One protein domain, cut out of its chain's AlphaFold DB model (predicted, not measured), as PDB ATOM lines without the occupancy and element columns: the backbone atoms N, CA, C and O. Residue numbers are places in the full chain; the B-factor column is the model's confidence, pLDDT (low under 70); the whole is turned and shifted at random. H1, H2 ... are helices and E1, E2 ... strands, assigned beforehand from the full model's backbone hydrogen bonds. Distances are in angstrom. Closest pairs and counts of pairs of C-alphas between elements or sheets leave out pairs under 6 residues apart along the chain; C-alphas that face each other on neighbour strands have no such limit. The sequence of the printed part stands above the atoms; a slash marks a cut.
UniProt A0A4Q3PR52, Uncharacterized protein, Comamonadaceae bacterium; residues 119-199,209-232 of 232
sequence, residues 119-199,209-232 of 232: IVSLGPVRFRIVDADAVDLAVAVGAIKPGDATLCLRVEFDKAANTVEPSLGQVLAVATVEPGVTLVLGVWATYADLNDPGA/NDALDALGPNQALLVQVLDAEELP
ATOM      1  N   ILE A 119     -18.309 -43.264  30.996       49.47
ATOM      2  CA  ILE A 119     -17.050 -43.700  31.608       49.47
ATOM      3  C   ILE A 119     -17.129 -45.201  31.877       49.47
ATOM      4  O   ILE A 119     -17.861 -45.644  32.764       49.47
ATOM      5  N   VAL A 120     -16.299 -45.972  31.181       50.81
ATOM      6  CA  VAL A 120     -16.193 -47.418  31.366       50.81
ATOM      7  C   VAL A 120     -15.045 -47.730  32.331       50.81
ATOM      8  O   VAL A 120     -13.972 -47.124  32.284       50.81
ATOM      9  N   SER A 121     -15.271 -48.675  33.247       49.25
ATOM     10  CA  SER A 121     -14.265 -49.157  34.201       49.25
ATOM     11  C   SER A 121     -13.834 -50.569  33.824       49.25
ATOM     12  O   SER A 121     -14.560 -51.522  34.095       49.25
ATOM     13  N   LEU A 122     -12.647 -50.717  33.233       53.09
ATOM     14  CA  LEU A 122     -12.126 -52.008  32.772       53.09
ATOM     15  C   LEU A 122     -10.775 -52.274  33.450       53.09
ATOM     16  O   LEU A 122      -9.713 -52.114  32.859       53.09
ATOM     17  N   GLY A 123     -10.825 -52.643  34.736       56.94
ATOM     18  CA  GLY A 123      -9.642 -52.826  35.586       56.94
ATOM     19  C   GLY A 123      -9.307 -51.584  36.433       56.94
ATOM     20  O   GLY A 123     -10.230 -50.931  36.919       56.94
ATOM     21  N   PRO A 124      -8.016 -51.265  36.673       58.81
ATOM     22  CA  PRO A 124      -7.608 -50.124  37.504       58.81
ATOM     23  C   PRO A 124      -7.718 -48.767  36.789       58.81
ATOM     24  O   PRO A 124      -7.517 -47.727  37.415       58.81
ATOM     25  N   VAL A 125      -8.016 -48.778  35.489       65.75
ATOM     26  CA  VAL A 125      -8.112 -47.587  34.647       65.75
ATOM     27  C   VAL A 125      -9.559 -47.399  34.217       65.75
ATOM     28  O   VAL A 125     -10.265 -48.358  33.890       65.75
ATOM     29  N   ARG A 126     -10.001 -46.145  34.240       71.75
ATOM     30  CA  ARG A 126     -11.356 -45.739  33.880       71.75
ATOM     31  C   ARG A 126     -11.261 -44.658  32.822       71.75
ATOM     32  O   ARG A 126     -10.540 -43.681  33.017       71.75
ATOM     33  N   PHE A 127     -11.953 -44.847  31.710       79.00
ATOM     34  CA  PHE A 127     -11.952 -43.897  30.605       79.00
ATOM     35  C   PHE A 127     -13.253 -43.983  29.819       79.00
ATOM     36  O   PHE A 127     -13.950 -44.996  29.848       79.00
ATOM     37  N   ARG A 128     -13.570 -42.911  29.101       78.31
ATOM     38  CA  ARG A 128     -14.619 -42.887  28.077       78.31
ATOM     39  C   ARG A 128     -13.977 -42.808  26.700       78.31
ATOM     40  O   ARG A 128     -12.921 -42.191  26.554       78.31
ATOM     41  N   ILE A 129     -14.600 -43.406  25.692       79.12
ATOM     42  CA  ILE A 129     -14.141 -43.267  24.306       79.12
ATOM     43  C   ILE A 129     -14.673 -41.948  23.753       79.12
ATOM     44  O   ILE A 129     -15.872 -41.701  23.755       79.12
ATOM     45  N   VAL A 130     -13.766 -41.085  23.314       82.31
ATOM     46  CA  VAL A 130     -14.089 -39.812  22.656       82.31
ATOM     47  C   VAL A 130     -14.201 -40.012  21.149       82.31
ATOM     48  O   VAL A 130     -15.012 -39.359  20.503       82.31
ATOM     49  N   ASP A 131     -13.375 -40.901  20.600       80.50
ATOM     50  CA  ASP A 131     -13.380 -41.287  19.193       80.50
ATOM     51  C   ASP A 131     -12.997 -42.767  19.075       80.50
ATOM     52  O   ASP A 131     -11.923 -43.167  19.532       80.50
ATOM     53  N   ALA A 132     -13.896 -43.580  18.519       76.06
ATOM     54  CA  ALA A 132     -13.706 -45.021  18.368       76.06
ATOM     55  C   ALA A 132     -12.972 -45.404  17.069       76.06
ATOM     56  O   ALA A 132     -12.630 -46.573  16.903       76.06
ATOM     57  N   ASP A 133     -12.740 -44.439  16.171       79.50
ATOM     58  CA  ASP A 133     -12.071 -44.627  14.882       79.50
ATOM     59  C   ASP A 133     -11.023 -43.527  14.665       79.50
ATOM     60  O   ASP A 133     -10.982 -42.824  13.656       79.50
ATOM     61  N   ALA A 134     -10.135 -43.366  15.651       83.25
ATOM     62  CA  ALA A 134      -9.110 -42.322  15.660       83.25
ATOM     63  C   ALA A 134      -7.940 -42.619  14.691       83.25
ATOM     64  O   ALA A 134      -6.793 -42.266  14.971       83.25
ATOM     65  N   VAL A 135      -8.206 -43.298  13.571       82.69
ATOM     66  CA  VAL A 135      -7.215 -43.745  12.581       82.69
ATOM     67  C   VAL A 135      -6.524 -42.558  11.923       82.69
ATOM     68  O   VAL A 135      -5.299 -42.547  11.837       82.69
ATOM     69  N   ASP A 136      -7.272 -41.527  11.525       84.00
ATOM     70  CA  ASP A 136      -6.689 -40.329  10.905       84.00
ATOM     71  C   ASP A 136      -5.726 -39.616  11.858       84.00
ATOM     72  O   ASP A 136      -4.626 -39.219  11.466       84.00
ATOM     73  N   LEU A 137      -6.102 -39.522  13.138       83.81
ATOM     74  CA  LEU A 137      -5.231 -38.990  14.179       83.81
ATOM     75  C   LEU A 137      -3.996 -39.878  14.360       83.81
ATOM     76  O   LEU A 137      -2.880 -39.364  14.386       83.81
ATOM     77  N   ALA A 138      -4.173 -41.198  14.436       81.44
ATOM     78  CA  ALA A 138      -3.084 -42.158  14.597       81.44
ATOM     79  C   ALA A 138      -2.079 -42.118  13.435       81.44
ATOM     80  O   ALA A 138      -0.869 -42.153  13.664       81.44
ATOM     81  N   VAL A 139      -2.556 -41.972  12.197       84.12
ATOM     82  CA  VAL A 139      -1.715 -41.762  11.013       84.12
ATOM     83  C   VAL A 139      -0.986 -40.423  11.100       84.12
ATOM     84  O   VAL A 139       0.227 -40.368  10.892       84.12
ATOM     85  N   ALA A 140      -1.696 -39.341  11.430       81.31
ATOM     86  CA  ALA A 140      -1.125 -37.998  11.477       81.31
ATOM     87  C   ALA A 140      -0.014 -37.870  12.532       81.31
ATOM     88  O   ALA A 140       1.002 -37.218  12.282       81.31
ATOM     89  N   VAL A 141      -0.159 -38.543  13.679       78.12
ATOM     90  CA  VAL A 141       0.861 -38.570  14.742       78.12
ATOM     91  C   VAL A 141       1.958 -39.617  14.516       78.12
ATOM     92  O   VAL A 141       2.857 -39.756  15.347       78.12
ATOM     93  N   GLY A 142       1.902 -40.353  13.403       80.75
ATOM     94  CA  GLY A 142       2.878 -41.383  13.049       80.75
ATOM     95  C   GLY A 142       2.823 -42.634  13.927       80.75
ATOM     96  O   GLY A 142       3.812 -43.361  13.989       80.75
ATOM     97  N   ALA A 143       1.699 -42.882  14.606       79.50
ATOM     98  CA  ALA A 143       1.486 -44.092  15.401       79.50
ATOM     99  C   ALA A 143       1.369 -45.343  14.533       79.50
ATOM    100  O   ALA A 143       1.823 -46.418  14.917       79.50
ATOM    101  N   ILE A 144       0.750 -45.187  13.365       80.69
ATOM    102  CA  ILE A 144       0.490 -46.253  12.399       80.69
ATOM    103  C   ILE A 144       0.746 -45.740  10.983       80.69
ATOM    104  O   ILE A 144       0.781 -44.529  10.741       80.69
ATOM    105  N   LYS A 145       0.894 -46.653  10.022       79.56
ATOM    106  CA  LYS A 145       0.894 -46.298   8.602       79.56
ATOM    107  C   LYS A 145      -0.535 -46.319   8.051       79.56
ATOM    108  O   LYS A 145      -1.365 -47.103   8.512       79.56
ATOM    109  N   PRO A 146      -0.833 -45.502   7.024       78.88
ATOM    110  CA  PRO A 146      -2.108 -45.588   6.324       78.88
ATOM    111  C   PRO A 146      -2.358 -47.011   5.813       78.88
ATOM    112  O   PRO A 146      -1.541 -47.557   5.071       78.88
ATOM    113  N   GLY A 147      -3.503 -47.583   6.184       73.50
ATOM    114  CA  GLY A 147      -3.908 -48.926   5.771       73.50
ATOM    115  C   GLY A 147      -3.457 -50.062   6.692       73.50
ATOM    116  O   GLY A 147      -3.814 -51.205   6.409       73.50
ATOM    117  N   ASP A 148      -2.734 -49.781   7.782       74.12
ATOM    118  CA  ASP A 148      -2.454 -50.793   8.804       74.12
ATOM    119  C   ASP A 148      -3.768 -51.255   9.454       74.12
ATOM    120  O   ASP A 148      -4.584 -50.440   9.899       74.12
ATOM    121  N   ALA A 149      -3.969 -52.574   9.536       63.06
ATOM    122  CA  ALA A 149      -5.075 -53.148  10.290       63.06
ATOM    123  C   ALA A 149      -4.851 -52.826  11.769       63.06
ATOM    124  O   ALA A 149      -3.981 -53.394  12.413       63.06
ATOM    125  N   THR A 150      -5.579 -51.862  12.312       73.56
ATOM    126  CA  THR A 150      -5.322 -51.338  13.655       73.56
ATOM    127  C   THR A 150      -6.635 -51.015  14.343       73.56
ATOM    128  O   THR A 150      -7.637 -50.707  13.701       73.56
ATOM    129  N   LEU A 151      -6.625 -51.088  15.668       76.88
ATOM    130  CA  LEU A 151      -7.647 -50.484  16.507       76.88
ATOM    131  C   LEU A 151      -7.069 -49.189  17.077       76.88
ATOM    132  O   LEU A 151      -6.080 -49.229  17.809       76.88
ATOM    133  N   CYS A 152      -7.680 -48.055  16.739       82.38
ATOM    134  CA  CYS A 152      -7.238 -46.732  17.170       82.38
ATOM    135  C   CYS A 152      -8.363 -46.033  17.926       82.38
ATOM    136  O   CYS A 152      -9.414 -45.752  17.357       82.38
ATOM    137  N   LEU A 153      -8.132 -45.733  19.201       83.75
ATOM    138  CA  LEU A 153      -9.124 -45.118  20.076       83.75
ATOM    139  C   LEU A 153      -8.569 -43.819  20.643       83.75
ATOM    140  O   LEU A 153      -7.503 -43.816  21.259       83.75
ATOM    141  N   ARG A 154      -9.319 -42.725  20.526       87.06
ATOM    142  CA  ARG A 154      -9.107 -41.558  21.381       87.06
ATOM    143  C   ARG A 154      -9.982 -41.708  22.609       87.06
ATOM    144  O   ARG A 154     -11.202 -41.842  22.505       87.06
ATOM    145  N   VAL A 155      -9.366 -41.656  23.776       84.88
ATOM    146  CA  VAL A 155     -10.041 -41.841  25.060       84.88
ATOM    147  C   VAL A 155      -9.826 -40.636  25.956       84.88
ATOM    148  O   VAL A 155      -8.876 -39.886  25.764       84.88
ATOM    149  N   GLU A 156     -10.692 -40.462  26.946       86.25
ATOM    150  CA  GLU A 156     -10.527 -39.497  28.030       86.25
ATOM    151  C   GLU A 156     -10.580 -40.227  29.368       86.25
ATOM    152  O   GLU A 156     -11.571 -40.899  29.670       86.25
ATOM    153  N   PHE A 157      -9.512 -40.116  30.158       84.25
ATOM    154  CA  PHE A 157      -9.414 -40.768  31.458       84.25
ATOM    155  C   PHE A 157     -10.261 -40.058  32.518       84.25
ATOM    156  O   PHE A 157     -10.372 -38.829  32.549       84.25
ATOM    157  N   ASP A 158     -10.850 -40.850  33.414       81.19
ATOM    158  CA  ASP A 158     -11.592 -40.340  34.564       81.19
ATOM    159  C   ASP A 158     -10.633 -39.680  35.567       81.19
ATOM    160  O   ASP A 158      -9.657 -40.282  36.015       81.19
ATOM    161  N   LYS A 159     -10.951 -38.445  35.966       73.75
ATOM    162  CA  LYS A 159     -10.207 -37.676  36.974       73.75
ATOM    163  C   LYS A 159     -10.602 -37.992  38.417       73.75
ATOM    164  O   LYS A 159     -10.101 -37.343  39.340       73.75
ATOM    165  N   ALA A 160     -11.509 -38.939  38.643       70.75
ATOM    166  CA  ALA A 160     -11.871 -39.365  39.986       70.75
ATOM    167  C   ALA A 160     -10.626 -39.776  40.793       70.75
ATOM    168  O   ALA A 160      -9.744 -40.487  40.298       70.75
ATOM    169  N   ALA A 161     -10.575 -39.336  42.055       52.97
ATOM    170  CA  ALA A 161      -9.468 -39.615  42.962       52.97
ATOM    171  C   ALA A 161      -9.176 -41.127  43.015       52.97
ATOM    172  O   ALA A 161     -10.081 -41.922  43.270       52.97
ATOM    173  N   ASN A 162      -7.904 -41.489  42.812       60.72
ATOM    174  CA  ASN A 162      -7.346 -42.851  42.732       60.72
ATOM    175  C   ASN A 162      -7.405 -43.555  41.366       60.72
ATOM    176  O   ASN A 162      -6.981 -44.709  41.289       60.72
ATOM    177  N   THR A 163      -7.866 -42.903  40.296       63.34
ATOM    178  CA  THR A 163      -7.715 -43.463  38.943       63.34
ATOM    179  C   THR A 163      -6.297 -43.195  38.445       63.34
ATOM    180  O   THR A 163      -5.821 -42.062  38.501       63.34
ATOM    181  N   VAL A 164      -5.600 -44.242  38.002       66.69
ATOM    182  CA  VAL A 164      -4.253 -44.112  37.434       66.69
ATOM    183  C   VAL A 164      -4.386 -43.717  35.967       66.69
ATOM    184  O   VAL A 164      -4.987 -44.460  35.191       66.69
ATOM    185  N   GLU A 165      -3.828 -42.565  35.598       73.44
ATOM    186  CA  GLU A 165      -3.638 -42.174  34.199       73.44
ATOM    187  C   GLU A 165      -2.374 -42.869  33.664       73.44
ATOM    188  O   GLU A 165      -1.303 -42.718  34.261       73.44
ATOM    189  N   PRO A 166      -2.479 -43.682  32.600       73.69
ATOM    190  CA  PRO A 166      -1.321 -44.281  31.953       73.69
ATOM    191  C   PRO A 166      -0.445 -43.227  31.272       73.69
ATOM    192  O   PRO A 166      -0.965 -42.246  30.755       73.69
ATOM    193  N   SER A 167       0.860 -43.477  31.192       75.81
ATOM    194  CA  SER A 167       1.806 -42.651  30.424       75.81
ATOM    195  C   SER A 167       2.131 -43.266  29.062       75.81
ATOM    196  O   SER A 167       1.948 -44.465  28.836       75.81
ATOM    197  N   LEU A 168       2.684 -42.457  28.166       74.38
ATOM    198  CA  LEU A 168       3.214 -42.853  26.867       74.38
ATOM    199  C   LEU A 168       4.152 -44.063  26.987       74.38
ATOM    200  O   LEU A 168       5.003 -44.147  27.874       74.38
ATOM    201  N   GLY A 169       3.981 -45.021  26.076       62.62
ATOM    202  CA  GLY A 169       4.743 -46.271  26.045       62.62
ATOM    203  C   GLY A 169       4.272 -47.324  27.051       62.62
ATOM    204  O   GLY A 169       4.764 -48.453  27.021       62.62
ATOM    205  N   GLN A 170       3.310 -47.002  27.921       71.31
ATOM    206  CA  GLN A 170       2.637 -48.014  28.724       71.31
ATOM    207  C   GLN A 170       1.620 -48.791  27.892       71.31
ATOM    208  O   GLN A 170       1.179 -48.378  26.819       71.31
ATOM    209  N   VAL A 171       1.249 -49.950  28.420       70.81
ATOM    210  CA  VAL A 171       0.267 -50.836  27.815       70.81
ATOM    211  C   VAL A 171      -0.937 -50.924  28.734       70.81
ATOM    212  O   VAL A 171      -0.806 -51.173  29.933       70.81
ATOM    213  N   LEU A 172      -2.113 -50.748  28.149       71.19
ATOM    214  CA  LEU A 172      -3.388 -50.891  28.811       71.19
ATOM    215  C   LEU A 172      -3.992 -52.256  28.482       71.19
ATOM    216  O   LEU A 172      -4.315 -52.551  27.334       71.19
ATOM    217  N   ALA A 173      -4.150 -53.079  29.514       71.62
ATOM    218  CA  ALA A 173      -4.840 -54.354  29.429       71.62
ATOM    219  C   ALA A 173      -6.314 -54.161  29.810       71.62
ATOM    220  O   ALA A 173      -6.640 -53.928  30.974       71.62
ATOM    221  N   VAL A 174      -7.193 -54.253  28.821       67.25
ATOM    222  CA  VAL A 174      -8.633 -54.053  28.955       67.25
ATOM    223  C   VAL A 174      -9.313 -55.418  28.957       67.25
ATOM    224  O   VAL A 174      -9.391 -56.092  27.929       67.25
ATOM    225  N   ALA A 175      -9.775 -55.847  30.132       60.78
ATOM    226  CA  ALA A 175     -10.520 -57.094  30.258       60.78
ATOM    227  C   ALA A 175     -11.825 -57.000  29.469       60.78
ATOM    228  O   ALA A 175     -12.534 -55.992  29.546       60.78
ATOM    229  N   THR A 176     -12.143 -58.057  28.732       58.53
ATOM    230  CA  THR A 176     -13.401 -58.127  28.007       58.53
ATOM    231  C   THR A 176     -14.438 -58.904  28.807       58.53
ATOM    232  O   THR A 176     -14.169 -59.525  29.837       58.53
ATOM    233  N   VAL A 177     -15.666 -58.820  28.329       51.03
ATOM    234  CA  VAL A 177     -16.825 -59.554  28.838       51.03
ATOM    235  C   VAL A 177     -16.736 -61.058  28.595       51.03
ATOM    236  O   VAL A 177     -17.368 -61.821  29.324       51.03
ATOM    237  N   GLU A 178     -15.931 -61.475  27.617       50.16
ATOM    238  CA  GLU A 178     -15.639 -62.878  27.370       50.16
ATOM    239  C   GLU A 178     -14.550 -63.340  28.350       50.16
ATOM    240  O   GLU A 178     -13.428 -62.815  28.335       50.16
ATOM    241  N   PRO A 179     -14.838 -64.319  29.225       50.62
ATOM    242  CA  PRO A 179     -13.885 -64.749  30.234       50.62
ATOM    243  C   PRO A 179     -12.564 -65.225  29.620       50.62
ATOM    244  O   PRO A 179     -12.508 -66.222  28.907       50.62
ATOM    245  N   GLY A 180     -11.473 -64.546  29.976       58.19
ATOM    246  CA  GLY A 180     -10.122 -64.904  29.539       58.19
ATOM    247  C   GLY A 180      -9.630 -64.159  28.300       58.19
ATOM    248  O   GLY A 180      -8.466 -64.331  27.942       58.19
ATOM    249  N   VAL A 181     -10.449 -63.297  27.692       59.06
ATOM    250  CA  VAL A 181     -10.012 -62.406  26.613       59.06
ATOM    251  C   VAL A 181      -9.661 -61.031  27.193       59.06
ATOM    252  O   VAL A 181     -10.372 -60.474  28.030       59.06
ATOM    253  N   THR A 182      -8.511 -60.494  26.786       63.09
ATOM    254  CA  THR A 182      -8.012 -59.174  27.198       63.09
ATOM    255  C   THR A 182      -7.517 -58.443  25.962       63.09
ATOM    256  O   THR A 182      -6.697 -58.987  25.225       63.09
ATOM    257  N   LEU A 183      -7.995 -57.223  25.739       67.94
ATOM    258  CA  LEU A 183      -7.424 -56.343  24.725       67.94
ATOM    259  C   LEU A 183      -6.192 -55.655  25.288       67.94
ATOM    260  O   LEU A 183      -6.164 -55.255  26.450       67.94
ATOM    261  N   VAL A 184      -5.172 -55.519  24.455       72.06
ATOM    262  CA  VAL A 184      -3.885 -54.956  24.844       72.06
ATOM    263  C   VAL A 184      -3.633 -53.757  23.946       72.06
ATOM    264  O   VAL A 184      -3.366 -53.911  22.758       72.06
ATOM    265  N   LEU A 185      -3.771 -52.564  24.516       77.19
ATOM    266  CA  LEU A 185      -3.677 -51.293  23.805       77.19
ATOM    267  C   LEU A 185      -2.395 -50.575  24.220       77.19
ATOM    268  O   LEU A 185      -2.142 -50.387  25.409       77.19
ATOM    269  N   GLY A 186      -1.586 -50.152  23.256       77.75
ATOM    270  CA  GLY A 186      -0.453 -49.269  23.504       77.75
ATOM    271  C   GLY A 186      -0.928 -47.835  23.719       77.75
ATOM    272  O   GLY A 186      -1.726 -47.317  22.939       77.75
ATOM    273  N   VAL A 187      -0.430 -47.182  24.764       79.75
ATOM    274  CA  VAL A 187      -0.651 -45.754  25.002       79.75
ATOM    275  C   VAL A 187       0.355 -44.994  24.146       79.75
ATOM    276  O   VAL A 187       1.542 -44.934  24.474       79.75
ATOM    277  N   TRP A 188      -0.105 -44.463  23.015       81.62
ATOM    278  CA  TRP A 188       0.780 -43.826  22.045       81.62
ATOM    279  C   TRP A 188       1.074 -42.371  22.386       81.62
ATOM    280  O   TRP A 188       2.205 -41.922  22.244       81.62
ATOM    281  N   ALA A 189       0.065 -41.634  22.842       76.81
ATOM    282  CA  ALA A 189       0.209 -40.246  23.255       76.81
ATOM    283  C   ALA A 189      -0.817 -39.917  24.334       76.81
ATOM    284  O   ALA A 189      -1.960 -40.364  24.243       76.81
ATOM    285  N   THR A 190      -0.425 -39.116  25.323       81.75
ATOM    286  CA  THR A 190      -1.338 -38.575  26.337       81.75
ATOM    287  C   THR A 190      -1.156 -37.071  26.439       81.75
ATOM    288  O   THR A 190      -0.053 -36.554  26.261       81.75
ATOM    289  N   TYR A 191      -2.229 -36.355  26.754       82.25
ATOM    290  CA  TYR A 191      -2.155 -34.918  26.992       82.25
ATOM    291  C   TYR A 191      -1.185 -34.572  28.130       82.25
ATOM    292  O   TYR A 191      -0.480 -33.566  28.047       82.25
ATOM    293  N   ALA A 192      -1.146 -35.391  29.186       80.38
ATOM    294  CA  ALA A 192      -0.286 -35.170  30.342       80.38
ATOM    295  C   ALA A 192       1.202 -35.228  29.966       80.38
ATOM    296  O   ALA A 192       1.942 -34.317  30.323       80.38
ATOM    297  N   ASP A 193       1.616 -36.234  29.190       72.62
ATOM    298  CA  ASP A 193       3.015 -36.378  28.766       72.62
ATOM    299  C   ASP A 193       3.434 -35.265  27.793       72.62
ATOM    300  O   ASP A 193       4.556 -34.768  27.858       72.62
ATOM    301  N   LEU A 194       2.524 -34.825  26.914       73.12
ATOM    302  CA  LEU A 194       2.783 -33.726  25.973       73.12
ATOM    303  C   LEU A 194       2.966 -32.372  26.661       73.12
ATOM    304  O   LEU A 194       3.629 -31.488  26.121       73.12
ATOM    305  N   ASN A 195       2.365 -32.205  27.837       73.00
ATOM    306  CA  ASN A 195       2.368 -30.959  28.594       73.00
ATOM    307  C   ASN A 195       3.158 -31.076  29.907       73.00
ATOM    308  O   ASN A 195       2.979 -30.234  30.791       73.00
ATOM    309  N   ASP A 196       4.012 -32.095  30.057       72.75
ATOM    310  CA  ASP A 196       4.811 -32.287  31.266       72.75
ATOM    311  C   ASP A 196       5.841 -31.147  31.412       72.75
ATOM    312  O   ASP A 196       6.781 -31.048  30.615       72.75
ATOM    313  N   PRO A 197       5.725 -30.279  32.440       67.94
ATOM    314  CA  PRO A 197       6.689 -29.204  32.666       67.94
ATOM    315  C   PRO A 197       8.085 -29.719  33.056       67.94
ATOM    316  O   PRO A 197       9.042 -28.945  33.037       67.94
ATOM    317  N   GLY A 198       8.202 -30.992  33.447       69.69
ATOM    318  CA  GLY A 198       9.456 -31.681  33.739       69.69
ATOM    319  C   GLY A 198      10.086 -32.387  32.535       69.69
ATOM    320  O   GLY A 198      11.169 -32.959  32.688       69.69
ATOM    321  N   ALA A 199       9.453 -32.345  31.358       63.28
ATOM    322  CA  ALA A 199       9.955 -33.012  30.163       63.28
ATOM    323  C   ALA A 199      11.356 -32.500  29.766       63.28
ATOM    324  O   ALA A 199      11.669 -31.312  29.924       63.28
ATOM    325  N   ASN A 209       4.513 -32.325  16.664       68.88
ATOM    326  CA  ASN A 209       3.539 -32.717  15.660       68.88
ATOM    327  C   ASN A 209       2.209 -32.019  15.969       68.88
ATOM    328  O   ASN A 209       1.548 -32.398  16.931       68.88
ATOM    329  N   ASP A 210       1.820 -31.042  15.148       75.00
ATOM    330  CA  ASP A 210       0.593 -30.247  15.322       75.00
ATOM    331  C   ASP A 210      -0.682 -31.110  15.424       75.00
ATOM    332  O   ASP A 210      -1.670 -30.700  16.025       75.00
ATOM    333  N   ALA A 211      -0.682 -32.340  14.890       70.75
ATOM    334  CA  ALA A 211      -1.818 -33.253  15.034       70.75
ATOM    335  C   ALA A 211      -2.083 -33.659  16.497       70.75
ATOM    336  O   ALA A 211      -3.201 -34.041  16.840       70.75
ATOM    337  N   LEU A 212      -1.078 -33.553  17.374       72.12
ATOM    338  CA  LEU A 212      -1.217 -33.830  18.804       72.12
ATOM    339  C   LEU A 212      -2.060 -32.774  19.534       72.12
ATOM    340  O   LEU A 212      -2.612 -33.085  20.589       72.12
ATOM    341  N   ASP A 213      -2.264 -31.589  18.944       78.19
ATOM    342  CA  ASP A 213      -3.168 -30.558  19.479       78.19
ATOM    343  C   ASP A 213      -4.642 -31.013  19.485       78.19
ATOM    344  O   ASP A 213      -5.490 -30.414  20.148       78.19
ATOM    345  N   ALA A 214      -4.968 -32.102  18.774       76.25
ATOM    346  CA  ALA A 214      -6.289 -32.724  18.799       76.25
ATOM    347  C   ALA A 214      -6.611 -33.447  20.123       76.25
ATOM    348  O   ALA A 214      -7.765 -33.842  20.337       76.25
ATOM    349  N   LEU A 215      -5.617 -33.658  20.997       79.50
ATOM    350  CA  LEU A 215      -5.821 -34.218  22.330       79.50
ATOM    351  C   LEU A 215      -6.190 -33.106  23.316       79.50
ATOM    352  O   LEU A 215      -5.429 -32.170  23.546       79.50
ATOM    353  N   GLY A 216      -7.368 -33.225  23.927       85.44
ATOM    354  CA  GLY A 216      -7.783 -32.363  25.031       85.44
ATOM    355  C   GLY A 216      -7.219 -32.811  26.388       85.44
ATOM    356  O   GLY A 216      -6.616 -33.881  26.496       85.44
ATOM    357  N   PRO A 217      -7.453 -32.040  27.464       86.62
ATOM    358  CA  PRO A 217      -7.043 -32.423  28.813       86.62
ATOM    359  C   PRO A 217      -7.499 -33.841  29.201       86.62
ATOM    360  O   PRO A 217      -8.680 -34.164  29.083       86.62
ATOM    361  N   ASN A 218      -6.574 -34.652  29.733       84.81
ATOM    362  CA  ASN A 218      -6.757 -36.065  30.143       84.81
ATOM    363  C   ASN A 218      -7.120 -37.021  29.002       84.81
ATOM    364  O   ASN A 218      -7.625 -38.120  29.247       84.81
ATOM    365  N   GLN A 219      -6.910 -36.599  27.756       88.75
ATOM    366  CA  GLN A 219      -7.119 -37.463  26.611       88.75
ATOM    367  C   GLN A 219      -5.844 -38.189  26.221       88.75
ATOM    368  O   GLN A 219      -4.732 -37.690  26.402       88.75
ATOM    369  N   ALA A 220      -6.033 -39.366  25.644       86.94
ATOM    370  CA  ALA A 220      -4.965 -40.162  25.088       86.94
ATOM    371  C   ALA A 220      -5.381 -40.807  23.773       86.94
ATOM    372  O   ALA A 220      -6.558 -41.089  23.539       86.94
ATOM    373  N   LEU A 221      -4.381 -41.068  22.938       86.81
ATOM    374  CA  LEU A 221      -4.495 -41.955  21.797       86.81
ATOM    375  C   LEU A 221      -4.003 -43.345  22.208       86.81
ATOM    376  O   LEU A 221      -2.839 -43.524  22.582       86.81
ATOM    377  N   LEU A 222      -4.895 -44.321  22.110       85.44
ATOM    378  CA  LEU A 222      -4.613 -45.735  22.294       85.44
ATOM    379  C   LEU A 222      -4.569 -46.422  20.932       85.44
ATOM    380  O   LEU A 222      -5.462 -46.226  20.107       85.44
ATOM    381  N   VAL A 223      -3.553 -47.248  20.713       79.44
ATOM    382  CA  VAL A 223      -3.359 -47.972  19.455       79.44
ATOM    383  C   VAL A 223      -3.073 -49.432  19.745       79.44
ATOM    384  O   VAL A 223      -2.217 -49.769  20.560       79.44
ATOM    385  N   GLN A 224      -3.754 -50.312  19.031       80.12
ATOM    386  CA  GLN A 224      -3.376 -51.707  18.899       80.12
ATOM    387  C   GLN A 224      -3.144 -51.983  17.418       80.12
ATOM    388  O   GLN A 224      -4.073 -51.919  16.614       80.12
ATOM    389  N   VAL A 225      -1.900 -52.281  17.053       60.75
ATOM    390  CA  VAL A 225      -1.585 -52.782  15.714       60.75
ATOM    391  C   VAL A 225      -2.039 -54.235  15.659       60.75
ATOM    392  O   VAL A 225      -1.631 -55.046  16.490       60.75
ATOM    393  N   LEU A 226      -2.945 -54.541  14.736       59.84
ATOM    394  CA  LEU A 226      -3.352 -55.903  14.414       59.84
ATOM    395  C   LEU A 226      -2.412 -56.368  13.299       59.84
ATOM    396  O   LEU A 226      -2.186 -55.640  12.332       59.84
ATOM    397  N   ASP A 227      -1.825 -57.553  13.425       47.91
ATOM    398  CA  ASP A 227      -0.917 -58.042  12.391       47.91
ATOM    399  C   ASP A 227      -1.637 -58.127  11.032       47.91
ATOM    400  O   ASP A 227      -2.739 -58.668  10.916       47.91
ATOM    401  N   ALA A 228      -1.016 -57.532  10.007       38.53
ATOM    402  CA  ALA A 228      -1.574 -57.383   8.661       38.53
ATOM    403  C   ALA A 228      -1.477 -58.663   7.805       38.53
ATOM    404  O   ALA A 228      -2.053 -58.721   6.716       38.53
ATOM    405  N   GLU A 229      -0.774 -59.697   8.273       36.84
ATOM    406  CA  GLU A 229      -0.868 -61.032   7.685       36.84
ATOM    407  C   GLU A 229      -2.146 -61.705   8.204       36.84
ATOM    408  O   GLU A 229      -2.330 -61.862   9.404       36.84
ATOM    409  N   GLU A 230      -3.024 -62.108   7.281       35.47
ATOM    410  CA  GLU A 230      -4.338 -62.743   7.511       35.47
ATOM    411  C   GLU A 230      -5.555 -61.798   7.606       35.47
ATOM    412  O   GLU A 230      -6.407 -61.880   8.501       35.47
ATOM    413  N   LEU A 231      -5.712 -60.959   6.577       26.77
ATOM    414  CA  LEU A 231      -7.032 -60.738   5.978       26.77
ATOM    415  C   LEU A 231      -7.207 -61.760   4.831       26.77
ATOM    416  O   LEU A 231      -6.329 -61.812   3.967       26.77
ATOM    417  N   PRO A 232      -8.256 -62.610   4.839       32.62
ATOM    418  CA  PRO A 232      -8.496 -63.601   3.785       32.62
ATOM    419  C   PRO A 232      -8.831 -62.974   2.428       32.62
ATOM    420  O   PRO A 232      -9.445 -61.882   2.411       32.62
TER     421      PRO A 232
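AT A GLANCE: This is residues 119 to 199 and 209 to 232 of the 232 residues of an uncharacterized protein of Comamonadaceae bacterium (UniProt A0A4Q3PR52). Picture one strongly twisted sheet of five strands, curled like part of a barrel, with the short helix H1 packed across E2 and E5, and H2 and H3 grazing the sheet. The printed part has 105 residues with three named helices and five named strands, in the order E1, H1, E2, E3, E4, H2, H3, E5; the antiparallel sheet runs E1, E2, E5, E4, E3. The class is mixed, helices and strands, with under half of the residues, 50 of 105, in named elements. The whole is compact, with a radius of gyration of the C-alphas of 14.0 A and spans of 46 by 38 by 21 A.

IN THESE COORDINATES: Find C-alpha 126 at (-11.356, -45.739, 33.880); from there E1 runs 15.5 A to residue 131. Next come H1, residues 135 to 140, 8.4 A, and E2, residues 150 to 157, 21.1 A. E3 is residues 171 to 175, 12.7 A, and E4 is residues 182 to 190, 21.7 A. H2 is residues 191 to 194, 5.2 A, and H3 is residues 210 to 214, 8.1 A. E5, residues 219 to 225, 19.6 A, ends at C-alpha 225, (-1.585, -52.782, 15.714).

HOW THE PARTS SIT: Look for N and O within hydrogen-bond range at N 128 and O 156, 2.9 A, for E1 and E2; N 153 and O 222, 2.9 A, for E2 and E5; N 186 and O 223, 2.8 A, for E5 and E4; and N 172 and O 185, 2.8 A, for the hairpin E3 and E4. H1 is on the sheet at a height of 8.5 A, across the strands, at 71 degrees to E2 on the local plane; its closest C-alphas to E2 are Val 135 and Cys 152, 5.5 A. H2 only grazes the sheet with residues 191 to 193, and H3 with 212 to 214. H1 and H3 only just touch, with 3 pairs of C-alphas within 8 A, the closest Ala 140 and Ala 211, 6.0 A. Every O i to N i+4 pair is within range in H1, 0 of 1 in H3, where 2 of 2 O i to N i+3 pairs are, and H2 is too short for one.

THE WHOLE: The C-alphas farthest apart, Pro 197 and Pro 232, are 47.4 A apart. Residues 200 to 208 are cut out, and C-alphas 199 and 209 stand 15.9 A apart. The link from E2 to E3 is long. Mean pLDDT of the printed part is 71.1, with 35 residues under 70, among them 174 to 183 and 225 to 232.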